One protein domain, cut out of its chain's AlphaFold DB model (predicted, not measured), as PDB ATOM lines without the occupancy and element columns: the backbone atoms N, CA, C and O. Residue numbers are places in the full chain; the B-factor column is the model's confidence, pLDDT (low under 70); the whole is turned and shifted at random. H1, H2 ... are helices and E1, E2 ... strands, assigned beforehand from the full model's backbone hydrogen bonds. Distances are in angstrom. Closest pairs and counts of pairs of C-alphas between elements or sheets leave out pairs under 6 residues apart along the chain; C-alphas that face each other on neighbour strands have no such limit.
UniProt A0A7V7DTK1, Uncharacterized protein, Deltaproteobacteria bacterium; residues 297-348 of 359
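What this domain is: This is residues 297 to 348 of the 359 residues of an uncharacterized protein of Deltaproteobacteria bacterium (UniProt A0A7V7DTK1). A small sheet of three short antiparallel strands, E1, E2 and E3, makes one end of this domain, and a single short helix, H1, makes the other end, off the sheet and joined to E3 by a loop of residues 321 to 327. After H1, residues 337 to 348, with no named element, fold back from the helix toward the sheet's end of the domain. The printed part has 52 residues with three named strands and then one named helix, in the order E1, E2, E3, H1; the sheet runs E1, E2, E3, antiparallel throughout. The class is mixed, helices and strands, with 21 residues in named elements, under half of those printed. The whole is only just loose, close to compact, with a radius of gyration of the C-alphas of 12.0 A and spans of 33 by 22 by 20 A.

Where its parts are: The inner strand E2 is residues 308 to 311, 10.1 A from first to last C-alpha. E1 is residues 301 to 304, 9.9 A long, and begins at C-alpha 301, (169.987, 201.591, 158.256). E3 is residues 317 to 320, 10.2 A long, and ends at C-alpha 320, (183.264, 198.332, 157.843). H1 is residues 328 to 336, 12.2 A long, and ends at C-alpha 336, (188.780, 189.985, 167.724).

How they stand to each other: E1, E2 and E3 form a meander, each strand the antiparallel neighbour of the one before, with E1 and E3 as edge strands. E1 and E2 are a hairpin, their directions at 156 degrees; N 304 and O 308 are within hydrogen-bond range at 2.8 A, and N 302 and O 310 at 2.9 A. The C-alphas of Leu 303 and Val 309 face each other at 4.3 A. E2 and E3 are also a hairpin, at 139 degrees, with N 309 and O 318 within hydrogen-bond range at 2.8 A. Residues 297 to 298 pair briefly with residues 301 to 302 of E1, antiparallel. H1 is not on the sheet, with 1 pair of C-alphas within 10 A. H1 is apart from E1 and from E2. In H1 every O i to N i+4 pair is within hydrogen-bond range.

The domain as a whole: The two C-alphas farthest apart in the domain, those of Gly 299 and Asp 329, are 33.8 A apart, and those of Arg 297 and Arg 348, the first and last printed, are 24.0 A apart. The printed part has no cut. The links from E1 to E2 and from E2 to E3 are tight, and the link from E3 to H1 is short. The mean pLDDT of the printed part is 88.5; residue 342 is under 70.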
ATOM      1  N   ARG A 297     171.040 208.410 158.424       90.44
ATOM      2  CA  ARG A 297     170.000 207.402 158.208       90.44
ATOM      3  C   ARG A 297     169.789 207.175 156.725       90.44
ATOM      4  O   ARG A 297     169.691 208.139 155.970       90.44
ATOM      5  N   ASP A 298     169.669 205.918 156.335       91.44
ATOM      6  CA  ASP A 298     169.218 205.525 155.005       91.44
ATOM      7  C   ASP A 298     168.176 204.409 155.143       91.44
ATOM      8  O   ASP A 298     168.499 203.234 155.340       91.44
ATOM      9  N   GLY A 299     166.902 204.810 155.171       93.81
ATOM     10  CA  GLY A 299     165.774 203.921 155.435       93.81
ATOM     11  C   GLY A 299     165.910 203.171 156.765       93.81
ATOM     12  O   GLY A 299     165.847 203.761 157.846       93.81
ATOM     13  N   ILE A 300     166.085 201.851 156.678       93.88
ATOM     14  CA  ILE A 300     166.210 200.947 157.832       93.88
ATOM     15  C   ILE A 300     167.625 200.910 158.423       93.88
ATOM     16  O   ILE A 300     167.842 200.220 159.418       93.88
ATOM     17  N   PHE A 301     168.593 201.606 157.826       92.88
ATOM     18  CA  PHE A 301     169.987 201.591 158.256       92.88
ATOM     19  C   PHE A 301     170.379 202.899 158.938       92.88
ATOM     20  O   PHE A 301     170.065 203.988 158.457       92.88
ATOM     21  N   VAL A 302     171.102 202.782 160.051       88.81
ATOM     22  CA  VAL A 302     171.608 203.908 160.843       88.81
ATOM     23  C   VAL A 302     173.119 203.793 160.956       88.81
ATOM     24  O   VAL A 302     173.612 202.826 161.526       88.81
ATOM     25  N   LEU A 303     173.855 204.760 160.408       88.12
ATOM     26  CA  LEU A 303     175.302 204.899 160.579       88.12
ATOM     27  C   LEU A 303     175.582 205.744 161.824       88.12
ATOM     28  O   LEU A 303     175.133 206.884 161.907       88.12
ATOM     29  N   TYR A 304     176.366 205.215 162.753       85.94
ATOM     30  CA  TYR A 304     176.800 205.889 163.974       85.94
ATOM     31  C   TYR A 304     178.187 206.529 163.830       85.94
ATOM     32  O   TYR A 304     178.995 206.122 162.993       85.94
ATOM     33  N   GLY A 305     178.482 207.489 164.713       73.75
ATOM     34  CA  GLY A 305     179.742 208.244 164.835       73.75
ATOM     35  C   GLY A 305     181.017 207.400 164.774       73.75
ATOM     36  O   GLY A 305     182.022 207.785 164.188       73.75
ATOM     37  N   ASN A 306     180.967 206.202 165.352       77.00
ATOM     38  CA  ASN A 306     182.081 205.256 165.411       77.00
ATOM     39  C   ASN A 306     182.187 204.366 164.161       77.00
ATOM     40  O   ASN A 306     182.961 203.407 164.148       77.00
ATOM     41  N   GLY A 307     181.393 204.635 163.123       86.00
ATOM     42  CA  GLY A 307     181.313 203.889 161.872       86.00
ATOM     43  C   GLY A 307     180.657 202.511 161.980       86.00
ATOM     44  O   GLY A 307     180.879 201.687 161.093       86.00
ATOM     45  N   ILE A 308     179.909 202.234 163.054       89.75
ATOM     46  CA  ILE A 308     178.980 201.099 163.103       89.75
ATOM     47  C   ILE A 308     177.734 201.473 162.309       89.75
ATOM     48  O   ILE A 308     177.208 202.572 162.459       89.75
ATOM     49  N   VAL A 309     177.240 200.551 161.498       92.94
ATOM     50  CA  VAL A 309     175.936 200.663 160.855       92.94
ATOM     51  C   VAL A 309     175.009 199.630 161.475       92.94
ATOM     52  O   VAL A 309     175.376 198.462 161.601       92.94
ATOM     53  N   ARG A 310     173.804 200.044 161.855       91.81
ATOM     54  CA  ARG A 310     172.784 199.180 162.442       91.81
ATOM     55  C   ARG A 310     171.579 199.059 161.532       91.81
ATOM     56  O   ARG A 310     171.052 200.059 161.055       91.81
ATOM     57  N   ASN A 311     171.114 197.830 161.344       91.62
ATOM     58  CA  ASN A 311     169.783 197.570 160.820       91.62
ATOM     59  C   ASN A 311     168.750 197.776 161.934       91.62
ATOM     60  O   ASN A 311     168.759 197.053 162.931       91.62
ATOM     61  N   MET A 312     167.826 198.708 161.756       90.00
ATOM     62  CA  MET A 312     166.771 198.978 162.731       90.00
ATOM     63  C   MET A 312     165.696 197.888 162.767       90.00
ATOM     64  O   MET A 312     165.065 197.717 163.805       90.00
ATOM     65  N   ASN A 313     165.519 197.113 161.691       91.25
ATOM     66  CA  ASN A 313     164.536 196.026 161.657       91.25
ATOM     67  C   ASN A 313     165.057 194.762 162.341       91.25
ATOM     68  O   ASN A 313     164.318 194.098 163.060       91.25
ATOM     69  N   THR A 314     166.321 194.404 162.100       91.62
ATOM     70  CA  THR A 314     166.894 193.151 162.623       91.62
ATOM     71  C   THR A 314     167.707 193.342 163.898       91.62
ATOM     72  O   THR A 314     168.051 192.364 164.554       91.62
ATOM     73  N   GLY A 315     168.060 194.584 164.243       88.00
ATOM     74  CA  GLY A 315     168.951 194.902 165.359       88.00
ATOM     75  C   GLY A 315     170.417 194.529 165.118       88.00
ATOM     76  O   GLY A 315     171.229 194.710 166.019       88.00
ATOM     77  N   VAL A 316     170.762 194.020 163.932       89.12
ATOM     78  CA  VAL A 316     172.126 193.610 163.586       89.12
ATOM     79  C   VAL A 316     172.999 194.836 163.340       89.12
ATOM     80  O   VAL A 316     172.587 195.767 162.648       89.12
ATOM     81  N   GLU A 317     174.220 194.796 163.864       91.06
ATOM     82  CA  GLU A 317     175.239 195.830 163.702       91.06
ATOM     83  C   GLU A 317     176.411 195.301 162.866       91.06
ATOM     84  O   GLU A 317     176.797 194.133 162.991       91.06
ATOM     85  N   TRP A 318     176.979 196.153 162.010       92.56
ATOM     86  CA  TRP A 318     178.212 195.865 161.282       92.56
ATOM     87  C   TRP A 318     179.190 197.026 161.314       92.56
ATOM     88  O   TRP A 318     178.821 198.200 161.278       92.56
ATOM     89  N   LYS A 319     180.472 196.666 161.328       91.19
ATOM     90  CA  LYS A 319     181.591 197.591 161.193       91.19
ATOM     91  C   LYS A 319     182.288 197.332 159.862       91.19
ATOM     92  O   LYS A 319     182.612 196.188 159.537       91.19
ATOM     93  N   VAL A 320     182.492 198.396 159.090       89.56
ATOM     94  CA  VAL A 320     183.264 198.332 157.843       89.56
ATOM     95  C   VAL A 320     184.738 198.118 158.197       89.56
ATOM     96  O   VAL A 320     185.283 198.850 159.027       89.56
ATOM     97  N   GLY A 321     185.340 197.077 157.616       91.25
ATOM     98  CA  GLY A 321     186.766 196.787 157.757       91.25
ATOM     99  C   GLY A 321     187.657 197.814 157.047       91.25
ATOM    100  O   GLY A 321     187.148 198.635 156.284       91.25
ATOM    101  N   PRO A 322     188.977 197.782 157.287       88.38
ATOM    102  CA  PRO A 322     189.933 198.617 156.567       88.38
ATOM    103  C   PRO A 322     189.827 198.416 155.049       88.38
ATOM    104  O   PRO A 322     189.643 197.288 154.589       88.38
ATOM    105  N   ASP A 323     189.976 199.495 154.282       92.25
ATOM    106  CA  ASP A 323     189.981 199.459 152.815       92.25
ATOM    107  C   ASP A 323     191.375 199.080 152.289       92.25
ATOM    108  O   ASP A 323     192.139 199.912 151.805       92.25
ATOM    109  N   LYS A 324     191.764 197.824 152.521       92.50
ATOM    110  CA  LYS A 324     193.001 197.222 152.011       92.50
ATOM    111  C   LYS A 324     192.825 195.720 151.837       92.50
ATOM    112  O   LYS A 324     192.034 195.098 152.557       92.50
ATOM    113  N   ASP A 325     193.625 195.135 150.955       89.69
ATOM    114  CA  ASP A 325     193.739 193.682 150.869       89.69
ATOM    115  C   ASP A 325     194.144 193.135 152.240       89.69
ATOM    116  O   ASP A 325     195.133 193.555 152.841       89.69
ATOM    117  N   THR A 326     193.292 192.267 152.778       91.31
ATOM    118  CA  THR A 326     193.402 191.748 154.140       91.31
ATOM    119  C   THR A 326     193.229 190.243 154.076       91.31
ATOM    120  O   THR A 326     192.208 189.746 153.588       91.31
ATOM    121  N   THR A 327     194.221 189.511 154.567       92.81
ATOM    122  CA  THR A 327     194.153 188.052 154.667       92.81
ATOM    123  C   THR A 327     193.121 187.629 155.714       92.81
ATOM    124  O   THR A 327     192.687 188.413 156.561       92.81
ATOM    125  N   TRP A 328     192.709 186.362 155.674       90.81
ATOM    126  CA  TRP A 328     191.740 185.822 156.626       90.81
ATOM    127  C   TRP A 328     192.171 186.008 158.089       90.81
ATOM    128  O   TRP A 328     191.375 186.445 158.923       90.81
ATOM    129  N   ASP A 329     193.436 185.715 158.395       93.06
ATOM    130  CA  ASP A 329     193.961 185.792 159.757       93.06
ATOM    131  C   ASP A 329     194.079 187.239 160.245       93.06
ATOM    132  O   ASP A 329     193.725 187.536 161.388       93.06
ATOM    133  N   GLU A 330     194.475 188.167 159.370       93.69
ATOM    134  CA  GLU A 330     194.488 189.601 159.678       93.69
ATOM    135  C   GLU A 330     193.080 190.131 159.951       93.69
ATOM    136  O   GLU A 330     192.873 190.885 160.903       93.69
ATOM    137  N   ALA A 331     192.092 189.711 159.160       90.62
ATOM    138  CA  ALA A 331     190.706 190.100 159.368       90.62
ATOM    139  C   ALA A 331     190.143 189.535 160.673       90.62
ATOM    140  O   ALA A 331     189.480 190.250 161.424       90.62
ATOM    141  N   LYS A 332     190.416 188.261 160.968       92.75
ATOM    142  CA  LYS A 332     190.003 187.619 162.218       92.75
ATOM    143  C   LYS A 332     190.624 188.317 163.425       92.75
ATOM    144  O   LYS A 332     189.902 188.628 164.369       92.75
ATOM    145  N   SER A 333     191.921 188.612 163.363       93.19
ATOM    146  CA  SER A 333     192.640 189.363 164.395       93.19
ATOM    147  C   SER A 333     192.050 190.764 164.585       93.19
ATOM    148  O   SER A 333     191.741 191.160 165.708       93.19
ATOM    149  N   TRP A 334     191.775 191.480 163.488       93.75
ATOM    150  CA  TRP A 334     191.124 192.790 163.534       93.75
ATOM    151  C   TRP A 334     189.751 192.727 164.211       93.75
ATOM    152  O   TRP A 334     189.490 193.512 165.119       93.75
ATOM    153  N   VAL A 335     188.899 191.766 163.832       93.00
ATOM    154  CA  VAL A 335     187.572 191.570 164.439       93.00
ATOM    155  C   VAL A 335     187.671 191.251 165.929       93.00
ATOM    156  O   VAL A 335     186.939 191.837 166.723       93.00
ATOM    157  N   GLN A 336     188.578 190.356 166.322       89.94
ATOM    158  CA  GLN A 336     188.780 189.985 167.724       89.94
ATOM    159  C   GLN A 336     189.346 191.141 168.564       89.94
ATOM    160  O   GLN A 336     189.093 191.198 169.764       89.94
ATOM    161  N   GLY A 337     190.058 192.083 167.939       89.56
ATOM    162  CA  GLY A 337     190.553 193.303 168.578       89.56
ATOM    163  C   GLY A 337     189.529 194.442 168.689       89.56
ATOM    164  O   GLY A 337     189.818 195.455 169.329       89.56
ATOM    165  N   LEU A 338     188.339 194.327 168.083       87.12
ATOM    166  CA  LEU A 338     187.315 195.372 168.160       87.12
ATOM    167  C   LEU A 338     186.684 195.431 169.560       87.12
ATOM    168  O   LEU A 338     185.771 194.677 169.886       87.12
ATOM    169  N   ASN A 339     187.097 196.421 170.352       81.31
ATOM    170  CA  ASN A 339     186.500 196.747 171.657       81.31
ATOM    171  C   ASN A 339     185.437 197.862 171.589       81.31
ATOM    172  O   ASN A 339     185.082 198.469 172.600       81.31
ATOM    173  N   ILE A 340     184.918 198.153 170.395       79.19
ATOM    174  CA  ILE A 340     183.835 199.124 170.207       79.19
ATOM    175  C   ILE A 340     182.470 198.484 170.499       79.19
ATOM    176  O   ILE A 340     182.264 197.304 170.217       79.19
ATOM    177  N   ALA A 341     181.547 199.274 171.061       72.12
ATOM    178  CA  ALA A 341     180.151 198.895 171.340       72.12
ATOM    179  C   ALA A 341     179.955 197.603 172.167       72.12
ATOM    180  O   ALA A 341     178.981 196.883 171.985       72.12
ATOM    181  N   GLY A 342     180.859 197.319 173.111       68.31
ATOM    182  CA  GLY A 342     180.742 196.162 174.009       68.31
ATOM    183  C   GLY A 342     181.428 194.882 173.517       68.31
ATOM    184  O   GLY A 342     181.389 193.880 174.225       68.31
ATOM    185  N   GLY A 343     182.103 194.918 172.360       80.50
ATOM    186  CA  GLY A 343     182.937 193.815 171.867       80.50
ATOM    187  C   GLY A 343     182.150 192.590 171.375       80.50
ATOM    188  O   GLY A 343     180.975 192.680 171.029       80.50
ATOM    189  N   GLY A 344     182.813 191.428 171.307       83.88
ATOM    190  CA  GLY A 344     182.196 190.156 170.891       83.88
ATOM    191  C   GLY A 344     181.915 190.035 169.388       83.88
ATOM    192  O   GLY A 344     181.072 189.238 168.978       83.88
ATOM    193  N   TRP A 345     182.576 190.847 168.564       89.50
ATOM    194  CA  TRP A 345     182.403 190.841 167.115       89.50
ATOM    195  C   TRP A 345     182.789 189.485 166.515       89.50
ATOM    196  O   TRP A 345     183.769 188.857 166.913       89.50
ATOM    197  N   THR A 346     182.021 189.033 165.526       89.81
ATOM    198  CA  THR A 346     182.260 187.774 164.816       89.81
ATOM    199  C   THR A 346     182.346 188.021 163.320       89.81
ATOM    200  O   THR A 346     181.599 188.818 162.751       89.81
ATOM    201  N   LEU A 347     183.266 187.337 162.650       89.81
ATOM    202  CA  LEU A 347     183.327 187.383 161.198       89.81
ATOM    203  C   LEU A 347     182.317 186.377 160.632       89.81
ATOM    204  O   LEU A 347     182.363 185.197 160.982       89.81
ATOM    205  N   ARG A 348     181.415 186.815 159.748       80.12
ATOM    206  CA  ARG A 348     180.576 185.887 158.974       80.12
ATOM    207  C   ARG A 348     181.146 185.706 157.577       80.12
ATOM    208  O   ARG A 348     181.208 186.659 156.803       80.12
TER     209      ARG A 348